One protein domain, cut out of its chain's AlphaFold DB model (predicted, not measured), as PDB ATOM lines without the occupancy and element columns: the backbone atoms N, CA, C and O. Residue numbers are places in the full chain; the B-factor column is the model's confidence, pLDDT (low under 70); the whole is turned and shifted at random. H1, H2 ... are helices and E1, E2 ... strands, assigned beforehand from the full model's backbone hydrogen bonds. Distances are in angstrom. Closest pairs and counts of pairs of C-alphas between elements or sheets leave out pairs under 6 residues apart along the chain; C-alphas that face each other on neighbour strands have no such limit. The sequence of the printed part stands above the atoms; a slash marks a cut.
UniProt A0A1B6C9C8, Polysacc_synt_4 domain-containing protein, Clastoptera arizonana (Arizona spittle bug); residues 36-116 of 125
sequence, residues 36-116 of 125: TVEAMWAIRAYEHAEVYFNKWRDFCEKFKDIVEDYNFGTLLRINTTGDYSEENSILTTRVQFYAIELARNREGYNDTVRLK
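Overview. This is residues 36 to 116 of the 125 residues of the protein "Polysacc_synt_4 domain-containing protein" of Clastoptera arizonana (Arizona spittle bug) (UniProt A0A1B6C9C8). A small body, made of the two-stranded hairpin E1 and E2 with H2 packed beside E1, bears a long helical arm: residues 36 to 55 of H1 stick out free. The short helix H3 sits past the far end of H2, away from the hairpin. The 81 printed residues hold three named helices and two strands in the order H1 E1 E2 H2 H3, mostly helix, with the sheet order E1 - E2, antiparallel. The whole is loose, with a radius of gyration of the C-alphas of 15.8 A, and elongated, spanning 52 by 33 by 21 A.

Along the chain. E1 is residues 73 to 77, 13.5 A long, and E2 is residues 89 to 93, 12.9 A. H2, residues 94 to 107, measures 19.8 A. H1, residues 36 to 61, measures 36.8 A from C-alpha 36 at (-43.239, -12.411, 75.698). H3, residues 111 to 116, measures 8.9 A and ends with C-alpha 116 at (-51.659, -34.408, 30.473).

Arrangement. E1 and E2 form an antiparallel hairpin at 139 degrees, with N 74 and O 92 at 2.8 A and N 90 and O 76 at 2.9 A, within hydrogen-bond range. The closest C-alphas of E1 and H2 are those of Thr 74 and Arg 94, 6.0 A apart. H1 and H2 only just touch, with 3 pairs of C-alphas within 8 A, through residues 56 to 60 and 95 to 96 alone; the closest are those of Cys 60 and Val 95, 6.0 A. Their lines are about perpendicular, 79 degrees. H2 and H3 are close but not clearly touching, the C-alphas of Asn 105 and Asp 111 being closest at 7.4 A. H3 is apart from H1, E1 and E2. In H1, H2 and H3 every O i to N i+4 pair is within hydrogen-bond range.

Size, cuts and confidence. The C-alphas of Thr 36 and Leu 115 are the two farthest apart, 52.2 A. The printed part has no cut. The links H1 to E1 and E1 to E2 are long, 11 residues each. No printed residue is under 70 in pLDDT; H3 has a mean of 80.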
ATOM      1  N   THR A  36     -44.663 -12.068  75.776       91.06
ATOM      2  CA  THR A  36     -43.239 -12.411  75.698       91.06
ATOM      3  C   THR A  36     -43.003 -13.599  74.771       91.06
ATOM      4  O   THR A  36     -42.031 -13.601  74.014       91.06
ATOM      5  N   VAL A  37     -43.887 -14.601  74.802       88.50
ATOM      6  CA  VAL A  37     -43.802 -15.778  73.924       88.50
ATOM      7  C   VAL A  37     -44.076 -15.368  72.482       88.50
ATOM      8  O   VAL A  37     -43.298 -15.716  71.597       88.50
ATOM      9  N   GLU A  38     -45.099 -14.544  72.259       88.62
ATOM     10  CA  GLU A  38     -45.412 -13.981  70.941       88.62
ATOM     11  C   GLU A  38     -44.252 -13.143  70.388       88.62
ATOM     12  O   GLU A  38     -43.836 -13.312  69.240       88.62
ATOM     13  N   ALA A  39     -43.654 -12.284  71.221       92.81
ATOM     14  CA  ALA A  39     -42.470 -11.521  70.835       92.81
ATOM     15  C   ALA A  39     -41.297 -12.444  70.467       92.81
ATOM     16  O   ALA A  39     -40.598 -12.200  69.482       92.81
ATOM     17  N   MET A  40     -41.093 -13.528  71.216       91.69
ATOM     18  CA  MET A  40     -40.044 -14.503  70.925       91.69
ATOM     19  C   MET A  40     -40.305 -15.247  69.613       91.69
ATOM     20  O   MET A  40     -39.383 -15.406  68.812       91.69
ATOM     21  N   TRP A  41     -41.544 -15.667  69.355       91.56
ATOM     22  CA  TRP A  41     -41.939 -16.271  68.085       91.56
ATOM     23  C   TRP A  41     -41.734 -15.315  66.915       91.56
ATOM     24  O   TRP A  41     -41.159 -15.719  65.904       91.56
ATOM     25  N   ALA A  42     -42.106 -14.043  67.066       92.00
ATOM     26  CA  ALA A  42     -41.881 -13.020  66.052       92.00
ATOM     27  C   ALA A  42     -40.385 -12.819  65.758       92.00
ATOM     28  O   ALA A  42     -39.990 -12.790  64.592       92.00
ATOM     29  N   ILE A  43     -39.540 -12.753  66.795       94.06
ATOM     30  CA  ILE A  43     -38.079 -12.652  66.644       94.06
ATOM     31  C   ILE A  43     -37.535 -13.874  65.901       94.06
ATOM     32  O   ILE A  43     -36.815 -13.721  64.919       94.06
ATOM     33  N   ARG A  44     -37.912 -15.091  66.312       90.62
ATOM     34  CA  ARG A  44     -37.451 -16.327  65.661       90.62
ATOM     35  C   ARG A  44     -37.909 -16.430  64.211       90.62
ATOM     36  O   ARG A  44     -37.126 -16.832  63.351       90.62
ATOM     37  N   ALA A  45     -39.156 -16.062  63.928       90.12
ATOM     38  CA  ALA A  45     -39.689 -16.035  62.573       90.12
ATOM     39  C   ALA A  45     -38.936 -15.022  61.699       90.12
ATOM     40  O   ALA A  45     -38.594 -15.337  60.560       90.12
ATOM     41  N   TYR A  46     -38.622 -13.842  62.241       91.44
ATOM     42  CA  TYR A  46     -37.831 -12.824  61.554       91.44
ATOM     43  C   TYR A  46     -36.398 -13.287  61.280       91.44
ATOM     44  O   TYR A  46     -35.955 -13.214  60.137       91.44
ATOM     45  N   GLU A  47     -35.699 -13.820  62.288       91.00
ATOM     46  CA  GLU A  47     -34.346 -14.379  62.141       91.00
ATOM     47  C   GLU A  47     -34.312 -15.447  61.041       91.00
ATOM     48  O   GLU A  47     -33.430 -15.456  60.181       91.00
ATOM     49  N   HIS A  48     -35.306 -16.341  61.038       85.69
ATOM     50  CA  HIS A  48     -35.445 -17.350  59.999       85.69
ATOM     51  C   HIS A  48     -35.638 -16.675  58.635       85.69
ATOM     52  O   HIS A  48     -34.844 -16.903  57.723       85.69
ATOM     53  N   ALA A  49     -36.630 -15.793  58.500       88.50
ATOM     54  CA  ALA A  49     -36.919 -15.090  57.253       88.50
ATOM     55  C   ALA A  49     -35.690 -14.353  56.700       88.50
ATOM     56  O   ALA A  49     -35.395 -14.489  55.513       88.50
ATOM     57  N   GLU A  50     -34.935 -13.653  57.546       90.44
ATOM     58  CA  GLU A  50     -33.721 -12.927  57.173       90.44
ATOM     59  C   GLU A  50     -32.663 -13.856  56.562       90.44
ATOM     60  O   GLU A  50     -32.134 -13.580  55.481       90.44
ATOM     61  N   VAL A  51     -32.394 -15.003  57.195       90.75
ATOM     62  CA  VAL A  51     -31.394 -15.964  56.707       90.75
ATOM     63  C   VAL A  51     -31.762 -16.506  55.323       90.75
ATOM     64  O   VAL A  51     -30.911 -16.542  54.429       90.75
ATOM     65  N   TYR A  52     -33.007 -16.945  55.112       86.56
ATOM     66  CA  TYR A  52     -33.411 -17.511  53.814       86.56
ATOM     67  C   TYR A  52     -33.563 -16.443  52.737       86.56
ATOM     68  O   TYR A  52     -33.219 -16.686  51.577       86.56
ATOM     69  N   PHE A  53     -34.028 -15.255  53.113       88.69
ATOM     70  CA  PHE A  53     -34.124 -14.120  52.212       88.69
ATOM     71  C   PHE A  53     -32.750 -13.703  51.685       88.69
ATOM     72  O   PHE A  53     -32.589 -13.535  50.476       88.69
ATOM     73  N   ASN A  54     -31.739 -13.639  52.554       92.31
ATOM     74  CA  ASN A  54     -30.374 -13.314  52.145       92.31
ATOM     75  C   ASN A  54     -29.784 -14.381  51.210       92.31
ATOM     76  O   ASN A  54     -29.233 -14.036  50.169       92.31
ATOM     77  N   LYS A  55     -30.002 -15.676  51.485       93.44
ATOM     78  CA  LYS A  55     -29.562 -16.761  50.584       93.44
ATOM     79  C   LYS A  55     -30.151 -16.633  49.179       93.44
ATOM     80  O   LYS A  55     -29.439 -16.804  48.189       93.44
ATOM     81  N   TRP A  56     -31.451 -16.352  49.088       93.12
ATOM     82  CA  TRP A  56     -32.107 -16.176  47.796       93.12
ATOM     83  C   TRP A  56     -31.673 -14.901  47.091       93.12
ATOM     84  O   TRP A  56     -31.454 -14.938  45.885       93.12
ATOM     85  N   ARG A  57     -31.497 -13.798  47.822       92.69
ATOM     86  CA  ARG A  57     -30.969 -12.550  47.267       92.69
ATOM     87  C   ARG A  57     -29.587 -12.765  46.656       92.69
ATOM     88  O   ARG A  57     -29.404 -12.471  45.479       92.69
ATOM     89  N   ASP A  58     -28.659 -13.354  47.406       94.62
ATOM     90  CA  ASP A  58     -27.298 -13.631  46.935       94.62
ATOM     91  C   ASP A  58     -27.286 -14.551  45.709       94.62
ATOM     92  O   ASP A  58     -26.425 -14.436  44.836       94.62
ATOM     93  N   PHE A  59     -28.232 -15.489  45.632       94.56
ATOM     94  CA  PHE A  59     -28.414 -16.320  44.450       94.56
ATOM     95  C   PHE A  59     -28.946 -15.512  43.260       94.56
ATOM     96  O   PHE A  59     -28.365 -15.587  42.181       94.56
ATOM     97  N   CYS A  60     -30.014 -14.733  43.446       93.94
ATOM     98  CA  CYS A  60     -30.671 -13.981  42.377       93.94
ATOM     99  C   CYS A  60     -29.782 -12.881  41.783       93.94
ATOM    100  O   CYS A  60     -29.752 -12.722  40.565       93.94
ATOM    101  N   GLU A  61     -29.009 -12.176  42.614       93.50
ATOM    102  CA  GLU A  61     -28.099 -11.104  42.181       93.50
ATOM    103  C   GLU A  61     -27.035 -11.588  41.185       93.50
ATOM    104  O   GLU A  61     -26.598 -10.825  40.324       93.50
ATOM    105  N   LYS A  62     -26.662 -12.877  41.220       95.38
ATOM    106  CA  LYS A  62     -25.723 -13.475  40.248       95.38
ATOM    107  C   LYS A  62     -26.262 -13.483  38.818       95.38
ATOM    108  O   LYS A  62     -25.486 -13.643  37.880       95.38
ATOM    109  N   PHE A  63     -27.575 -13.343  38.650       95.44
ATOM    110  CA  PHE A  63     -28.257 -13.435  37.363       95.44
ATOM    111  C   PHE A  63     -28.870 -12.110  36.907       95.44
ATOM    112  O   PHE A  63     -29.509 -12.088  35.858       95.44
ATOM    113  N   LYS A  64     -28.665 -11.010  37.645       94.31
ATOM    114  CA  LYS A  64     -29.304  -9.714  37.363       94.31
ATOM    115  C   LYS A  64     -29.007  -9.157  35.964       94.31
ATOM    116  O   LYS A  64     -29.873  -8.538  35.364       94.31
ATOM    117  N   ASP A  65     -27.806  -9.424  35.447       96.62
ATOM    118  CA  ASP A  65     -27.337  -8.946  34.138       96.62
ATOM    119  C   ASP A  65     -27.519 -10.001  33.026       96.62
ATOM    120  O   ASP A  65     -27.167  -9.770  31.872       96.62
ATOM    121  N   ILE A  66     -28.034 -11.187  33.375       95.56
ATOM    122  CA  ILE A  66     -28.196 -12.336  32.467       95.56
ATOM    123  C   ILE A  66     -29.676 -12.585  32.177       95.56
ATOM    124  O   ILE A  66     -30.050 -12.922  31.055       95.56
ATOM    125  N   VAL A  67     -30.518 -12.460  33.202       93.56
ATOM    126  CA  VAL A  67     -31.952 -12.714  33.126       93.56
ATOM    127  C   VAL A  67     -32.676 -11.378  33.101       93.56
ATOM    128  O   VAL A  67     -32.654 -10.629  34.074       93.56
ATOM    129  N   GLU A  68     -33.357 -11.100  31.995       94.56
ATOM    130  CA  GLU A  68     -34.262  -9.958  31.897       94.56
ATOM    131  C   GLU A  68     -35.353 -10.044  32.973       94.56
ATOM    132  O   GLU A  68     -35.923 -11.118  33.205       94.56
ATOM    133  N   ASP A  69     -35.622  -8.920  33.639       94.75
ATOM    134  CA  ASP A  69     -36.521  -8.801  34.791       94.75
ATOM    135  C   ASP A  69     -36.335  -9.932  35.819       94.75
ATOM    136  O   ASP A  69     -37.282 -10.609  36.230       94.75
ATOM    137  N   TYR A  70     -35.086 -10.180  36.218       94.31
ATOM    138  CA  TYR A  70     -34.708 -11.286  37.104       94.31
ATOM    139  C   TYR A  70     -35.541 -11.358  38.407       94.31
ATOM    140  O   TYR A  70     -35.793 -12.444  38.939       94.31
ATOM    141  N   ASN A  71     -35.999 -10.205  38.904       92.38
ATOM    142  CA  ASN A  71     -36.799 -10.040  40.117       92.38
ATOM    143  C   ASN A  71     -38.316  -9.935  39.863       92.38
ATOM    144  O   ASN A  71     -39.069  -9.716  40.810       92.38
ATOM    145  N   PHE A  72     -38.780 -10.105  38.622       96.12
ATOM    146  CA  PHE A  72     -40.203 -10.065  38.289       96.12
ATOM    147  C   PHE A  72     -40.983 -11.143  39.045       96.12
ATOM    148  O   PHE A  72     -40.555 -12.298  39.103       96.12
ATOM    149  N   GLY A  73     -42.134 -10.771  39.604       95.44
ATOM    150  CA  GLY A  73     -43.007 -11.688  40.332       95.44
ATOM    151  C   GLY A  73     -43.706 -12.677  39.396       95.44
ATOM    152  O   GLY A  73     -44.295 -12.286  38.393       95.44
ATOM    153  N   THR A  74     -43.664 -13.961  39.728       96.12
ATOM    154  CA  THR A  74     -44.330 -15.038  38.989       96.12
ATOM    155  C   THR A  74     -44.873 -16.097  39.946       96.12
ATOM    156  O   THR A  74     -44.410 -16.214  41.081       96.12
ATOM    157  N   LEU A  75     -45.867 -16.868  39.509       96.75
ATOM    158  CA  LEU A  75     -46.426 -17.960  40.305       96.75
ATOM    159  C   LEU A  75     -45.596 -19.233  40.138       96.75
ATOM    160  O   LEU A  75     -45.191 -19.592  39.033       96.75
ATOM    161  N   LEU A  76     -45.399 -19.950  41.239       96.56
ATOM    162  CA  LEU A  76     -44.769 -21.263  41.276       96.56
ATOM    163  C   LEU A  76     -45.687 -22.258  41.982       96.56
ATOM    164  O   LEU A  76     -46.256 -21.950  43.029       96.56
ATOM    165  N   ARG A  77     -45.791 -23.469  41.431       95.50
ATOM    166  CA  ARG A  77     -46.529 -24.557  42.081       95.50
ATOM    167  C   ARG A  77     -45.759 -25.080  43.284       95.50
ATOM    168  O   ARG A  77     -44.584 -25.434  43.139       95.50
ATOM    169  N   ILE A  78     -46.413 -25.181  44.435       95.88
ATOM    170  CA  ILE A  78     -45.815 -25.740  45.656       95.88
ATOM    171  C   ILE A  78     -45.593 -27.247  45.460       95.88
ATOM    172  O   ILE A  78     -44.483 -27.747  45.638       95.88
ATOM    173  N   ASN A  79     -46.617 -27.943  44.969       93.25
ATOM    174  CA  ASN A  79     -46.619 -29.352  44.605       93.25
ATOM    175  C   ASN A  79     -46.738 -29.524  43.080       93.25
ATOM    176  O   ASN A  79     -47.632 -28.966  42.440       93.25
ATOM    177  N   THR A  80     -45.843 -30.319  42.489       91.31
ATOM    178  CA  THR A  80     -45.767 -30.529  41.033       91.31
ATOM    179  C   THR A  80     -46.864 -31.432  40.477       91.31
ATOM    180  O   THR A  80     -47.106 -31.409  39.267       91.31
ATOM    181  N   THR A  81     -47.527 -32.218  41.328       88.75
ATOM    182  CA  THR A  81     -48.591 -33.145  40.912       88.75
ATOM    183  C   THR A  81     -49.921 -32.432  40.656       88.75
ATOM    184  O   THR A  81     -50.720 -32.900  39.837       88.75
ATOM    185  N   GLY A  82     -50.133 -31.297  41.327       87.88
ATOM    186  CA  GLY A  82     -51.300 -30.432  41.187       87.88
ATOM    187  C   GLY A  82     -51.123 -29.335  40.135       87.88
ATOM    188  O   GLY A  82     -50.011 -29.036  39.683       87.88
ATOM    189  N   ASP A  83     -52.244 -28.723  39.765       90.31
ATOM    190  CA  ASP A  83     -52.288 -27.521  38.931       90.31
ATOM    191  C   ASP A  83     -52.161 -26.256  39.800       90.31
ATOM    192  O   ASP A  83     -52.015 -26.336  41.023       90.31
ATOM    193  N   TYR A  84     -52.164 -25.079  39.175       92.94
ATOM    194  CA  TYR A  84     -52.193 -23.815  39.911       92.94
ATOM    195  C   TYR A  84     -53.560 -23.626  40.581       92.94
ATOM    196  O   TYR A  84     -54.588 -23.553  39.911       92.94
ATOM    197  N   SER A  85     -53.549 -23.521  41.906       95.06
ATOM    198  CA  SER A  85     -54.688 -23.177  42.765       95.06
ATOM    199  C   SER A  85     -54.209 -22.268  43.900       95.06
ATOM    200  O   SER A  85     -53.003 -22.137  44.100       95.06
ATOM    201  N   GLU A  86     -55.116 -21.635  44.643       95.94
ATOM    202  CA  GLU A  86     -54.760 -20.768  45.781       95.94
ATOM    203  C   GLU A  86     -53.891 -21.504  46.818       95.94
ATOM    204  O   GLU A  86     -52.857 -21.005  47.247       95.94
ATOM    205  N   GLU A  87     -54.258 -22.745  47.127       96.19
ATOM    206  CA  GLU A  87     -53.554 -23.647  48.047       96.19
ATOM    207  C   GLU A  87     -52.231 -24.215  47.497       96.19
ATOM    208  O   GLU A  87     -51.372 -24.629  48.274       96.19
ATOM    209  N   ASN A  88     -52.044 -24.249  46.172       96.50
ATOM    210  CA  ASN A  88     -50.869 -24.845  45.526       96.50
ATOM    211  C   ASN A  88     -49.980 -23.821  44.805       96.50
ATOM    212  O   ASN A  88     -49.104 -24.212  44.033       96.50
ATOM    213  N   SER A  89     -50.183 -22.522  45.019       96.88
ATOM    214  CA  SER A  89     -49.431 -21.469  44.330       96.88
ATOM    215  C   SER A  89     -48.751 -20.541  45.319       96.88
ATOM    216  O   SER A  89     -49.359 -20.071  46.274       96.88
ATOM    217  N   ILE A  90     -47.490 -20.225  45.050       96.81
ATOM    218  CA  ILE A  90     -46.737 -19.215  45.790       96.81
ATOM    219  C   ILE A  90     -46.167 -18.179  44.825       96.81
ATOM    220  O   ILE A  90     -45.760 -18.509  43.709       96.81
ATOM    221  N   LEU A  91     -46.138 -16.917  45.255       96.50
ATOM    222  CA  LEU A  91     -45.457 -15.857  44.524       96.50
ATOM    223  C   LEU A  91     -43.945 -15.980  44.734       96.50
ATOM    224  O   LEU A  91     -43.457 -16.056  45.860       96.50
ATOM    225  N   THR A  92     -43.198 -15.983  43.640       95.56
ATOM    226  CA  THR A  92     -41.741 -16.086  43.632       95.56
ATOM    227  C   THR A  92     -41.150 -15.129  42.600       95.56
ATOM    228  O   THR A  92     -41.872 -14.556  41.787       95.56
ATOM    229  N   THR A  93     -39.836 -14.929  42.614       95.69
ATOM    230  CA  THR A  93     -39.150 -14.156  41.566       95.69
ATOM    231  C   THR A  93     -38.864 -15.021  40.340       95.69
ATOM    232  O   THR A  93     -38.744 -16.244  40.434       95.69
ATOM    233  N   ARG A  94     -38.700 -14.401  39.169       96.25
ATOM    234  CA  ARG A  94     -38.394 -15.091  37.906       96.25
ATOM    235  C   ARG A  94     -37.170 -16.004  38.018       96.25
ATOM    236  O   ARG A  94     -37.213 -17.140  37.548       96.25
ATOM    237  N   VAL A  95     -36.104 -15.553  38.681       96.88
ATOM    238  CA  VAL A  95     -34.901 -16.379  38.885       96.88
ATOM    239  C   VAL A  95     -35.168 -17.589  39.782       96.88
ATOM    240  O   VAL A  95     -34.726 -18.692  39.459       96.88
ATOM    241  N   GLN A  96     -35.923 -17.418  40.870       96.00
ATOM    242  CA  GLN A  96     -36.324 -18.537  41.731       96.00
ATOM    243  C   GLN A  96     -37.176 -19.558  40.966       96.00
ATOM    244  O   GLN A  96     -36.918 -20.760  41.047       96.00
ATOM    245  N   PHE A  97     -38.133 -19.079  40.167       96.62
ATOM    246  CA  PHE A  97     -38.948 -19.921  39.298       96.62
ATOM    247  C   PHE A  97     -38.083 -20.737  38.335       96.62
ATOM    248  O   PHE A  97     -38.217 -21.957  38.287       96.62
ATOM    249  N   TYR A  98     -37.155 -20.100  37.614       95.94
ATOM    250  CA  TYR A  98     -36.273 -20.817  36.692       95.94
ATOM    251  C   TYR A  98     -35.404 -21.847  37.396       95.94
ATOM    252  O   TYR A  98     -35.303 -22.969  36.904       95.94
ATOM    253  N   ALA A  99     -34.808 -21.509  38.540       95.88
ATOM    254  CA  ALA A  99     -33.977 -22.447  39.285       95.88
ATOM    255  C   ALA A  99     -34.755 -23.722  39.650       95.88
ATOM    256  O   ALA A  99     -34.288 -24.834  39.391       95.88
ATOM    257  N   ILE A 100     -35.964 -23.559  40.189       95.88
ATOM    258  CA  ILE A 100     -36.794 -24.672  40.655       95.88
ATOM    259  C   ILE A 100     -37.376 -25.463  39.479       95.88
ATOM    260  O   ILE A 100     -37.300 -26.690  39.461       95.88
ATOM    261  N   GLU A 101     -37.920 -24.794  38.465       95.44
ATOM    262  CA  GLU A 101     -38.535 -25.472  37.318       95.44
ATOM    263  C   GLU A 101     -37.501 -26.163  36.421       95.44
ATOM    264  O   GLU A 101     -37.777 -27.235  35.877       95.44
ATOM    265  N   LEU A 102     -36.283 -25.625  36.301       95.06
ATOM    266  CA  LEU A 102     -35.189 -26.325  35.624       95.06
ATOM    267  C   LEU A 102     -34.796 -27.600  36.372       95.06
ATOM    268  O   LEU A 102     -34.616 -28.632  35.725       95.06
ATOM    269  N   ALA A 103     -34.693 -27.556  37.705       96.38
ATOM    270  CA  ALA A 103     -34.423 -28.744  38.514       96.38
ATOM    271  C   ALA A 103     -35.543 -29.788  38.355       96.38
ATOM    272  O   ALA A 103     -35.272 -30.920  37.964       96.38
ATOM    273  N   ARG A 104     -36.812 -29.379  38.497       95.12
ATOM    274  CA  ARG A 104     -37.990 -30.250  38.305       95.12
ATOM    275  C   ARG A 104     -38.035 -30.900  36.925       95.12
ATOM    276  O   ARG A 104     -38.389 -32.069  36.808       95.12
ATOM    277  N   ASN A 105     -37.672 -30.159  35.879       93.06
ATOM    278  CA  ASN A 105     -37.612 -30.687  34.517       93.06
ATOM    279  C   ASN A 105     -36.462 -31.685  34.320       93.06
ATOM    280  O   ASN A 105     -36.619 -32.625  33.544       93.06
ATOM    281  N   ARG A 106     -35.317 -31.480  34.985       94.69
ATOM    282  CA  ARG A 106     -34.171 -32.407  34.940       94.69
ATOM    283  C   ARG A 106     -34.429 -33.682  35.741       94.69
ATOM    284  O   ARG A 106     -33.984 -34.743  35.329       94.69
ATOM    285  N   GLU A 107     -35.153 -33.569  36.849       95.19
ATOM    286  CA  GLU A 107     -35.473 -34.673  37.762       95.19
ATOM    287  C   GLU A 107     -36.769 -35.420  37.388       95.19
ATOM    288  O   GLU A 107     -37.086 -36.441  37.987       95.19
ATOM    289  N   GLY A 108     -37.519 -34.939  36.389       92.19
ATOM    290  CA  GLY A 108     -38.731 -35.595  35.880       92.19
ATOM    291  C   GLY A 108     -40.012 -35.307  36.675       92.19
ATOM    292  O   GLY A 108     -41.087 -35.790  36.320       92.19
ATOM    293  N   TYR A 109     -39.966 -34.451  37.703       90.94
ATOM    294  CA  TYR A 109     -41.141 -34.088  38.513       90.94
ATOM    295  C   TYR A 109     -42.256 -33.377  37.729       90.94
ATOM    296  O   TYR A 109     -43.398 -33.331  38.187       90.94
ATOM    297  N   ASN A 110     -41.940 -32.841  36.548       88.69
ATOM    298  CA  ASN A 110     -42.902 -32.220  35.636       88.69
ATOM    299  C   ASN A 110     -43.391 -33.145  34.509       88.69
ATOM    300  O   ASN A 110     -44.213 -32.726  33.690       88.69
ATOM    301  N   ASP A 111     -42.941 -34.398  34.443       88.31
ATOM    302  CA  ASP A 111     -43.317 -35.286  33.339       88.31
ATOM    303  C   ASP A 111     -44.817 -35.612  33.332       88.31
ATOM    304  O   ASP A 111     -45.420 -35.721  32.263       88.31
ATOM    305  N   THR A 112     -45.475 -35.646  34.497       81.94
ATOM    306  CA  THR A 112     -46.937 -35.799  34.587       81.94
ATOM    307  C   THR A 112     -47.684 -34.711  33.809       81.94
ATOM    308  O   THR A 112     -48.684 -34.999  33.151       81.94
ATOM    309  N   VAL A 113     -47.185 -33.471  33.821       78.94
ATOM    310  CA  VAL A 113     -47.778 -32.356  33.063       78.94
ATOM    311  C   VAL A 113     -47.619 -32.590  31.561       78.94
ATOM    312  O   VAL A 113     -48.568 -32.394  30.806       78.94
ATOM    313  N   ARG A 114     -46.458 -33.094  31.122       73.44
ATOM    314  CA  ARG A 114     -46.202 -33.423  29.706       73.44
ATOM    315  C   ARG A 114     -47.126 -34.522  29.183       73.44
ATOM    316  O   ARG A 114     -47.464 -34.529  28.001       73.44
ATOM    317  N   LEU A 115     -47.535 -35.447  30.052       78.06
ATOM    318  CA  LEU A 115     -48.501 -36.490  29.709       78.06
ATOM    319  C   LEU A 115     -49.919 -35.930  29.565       78.06
ATOM    320  O   LEU A 115     -50.613 -36.294  28.615       78.06
ATOM    321  N   LYS A 116     -50.333 -35.048  30.484       76.75
ATOM    322  CA  LYS A 116     -51.659 -34.408  30.473       76.75
ATOM    323  C   LYS A 116     -51.827 -33.440  29.298       76.75
ATOM    324  O   LYS A 116     -52.878 -33.425  28.665       76.75
TER     325      LYS A 116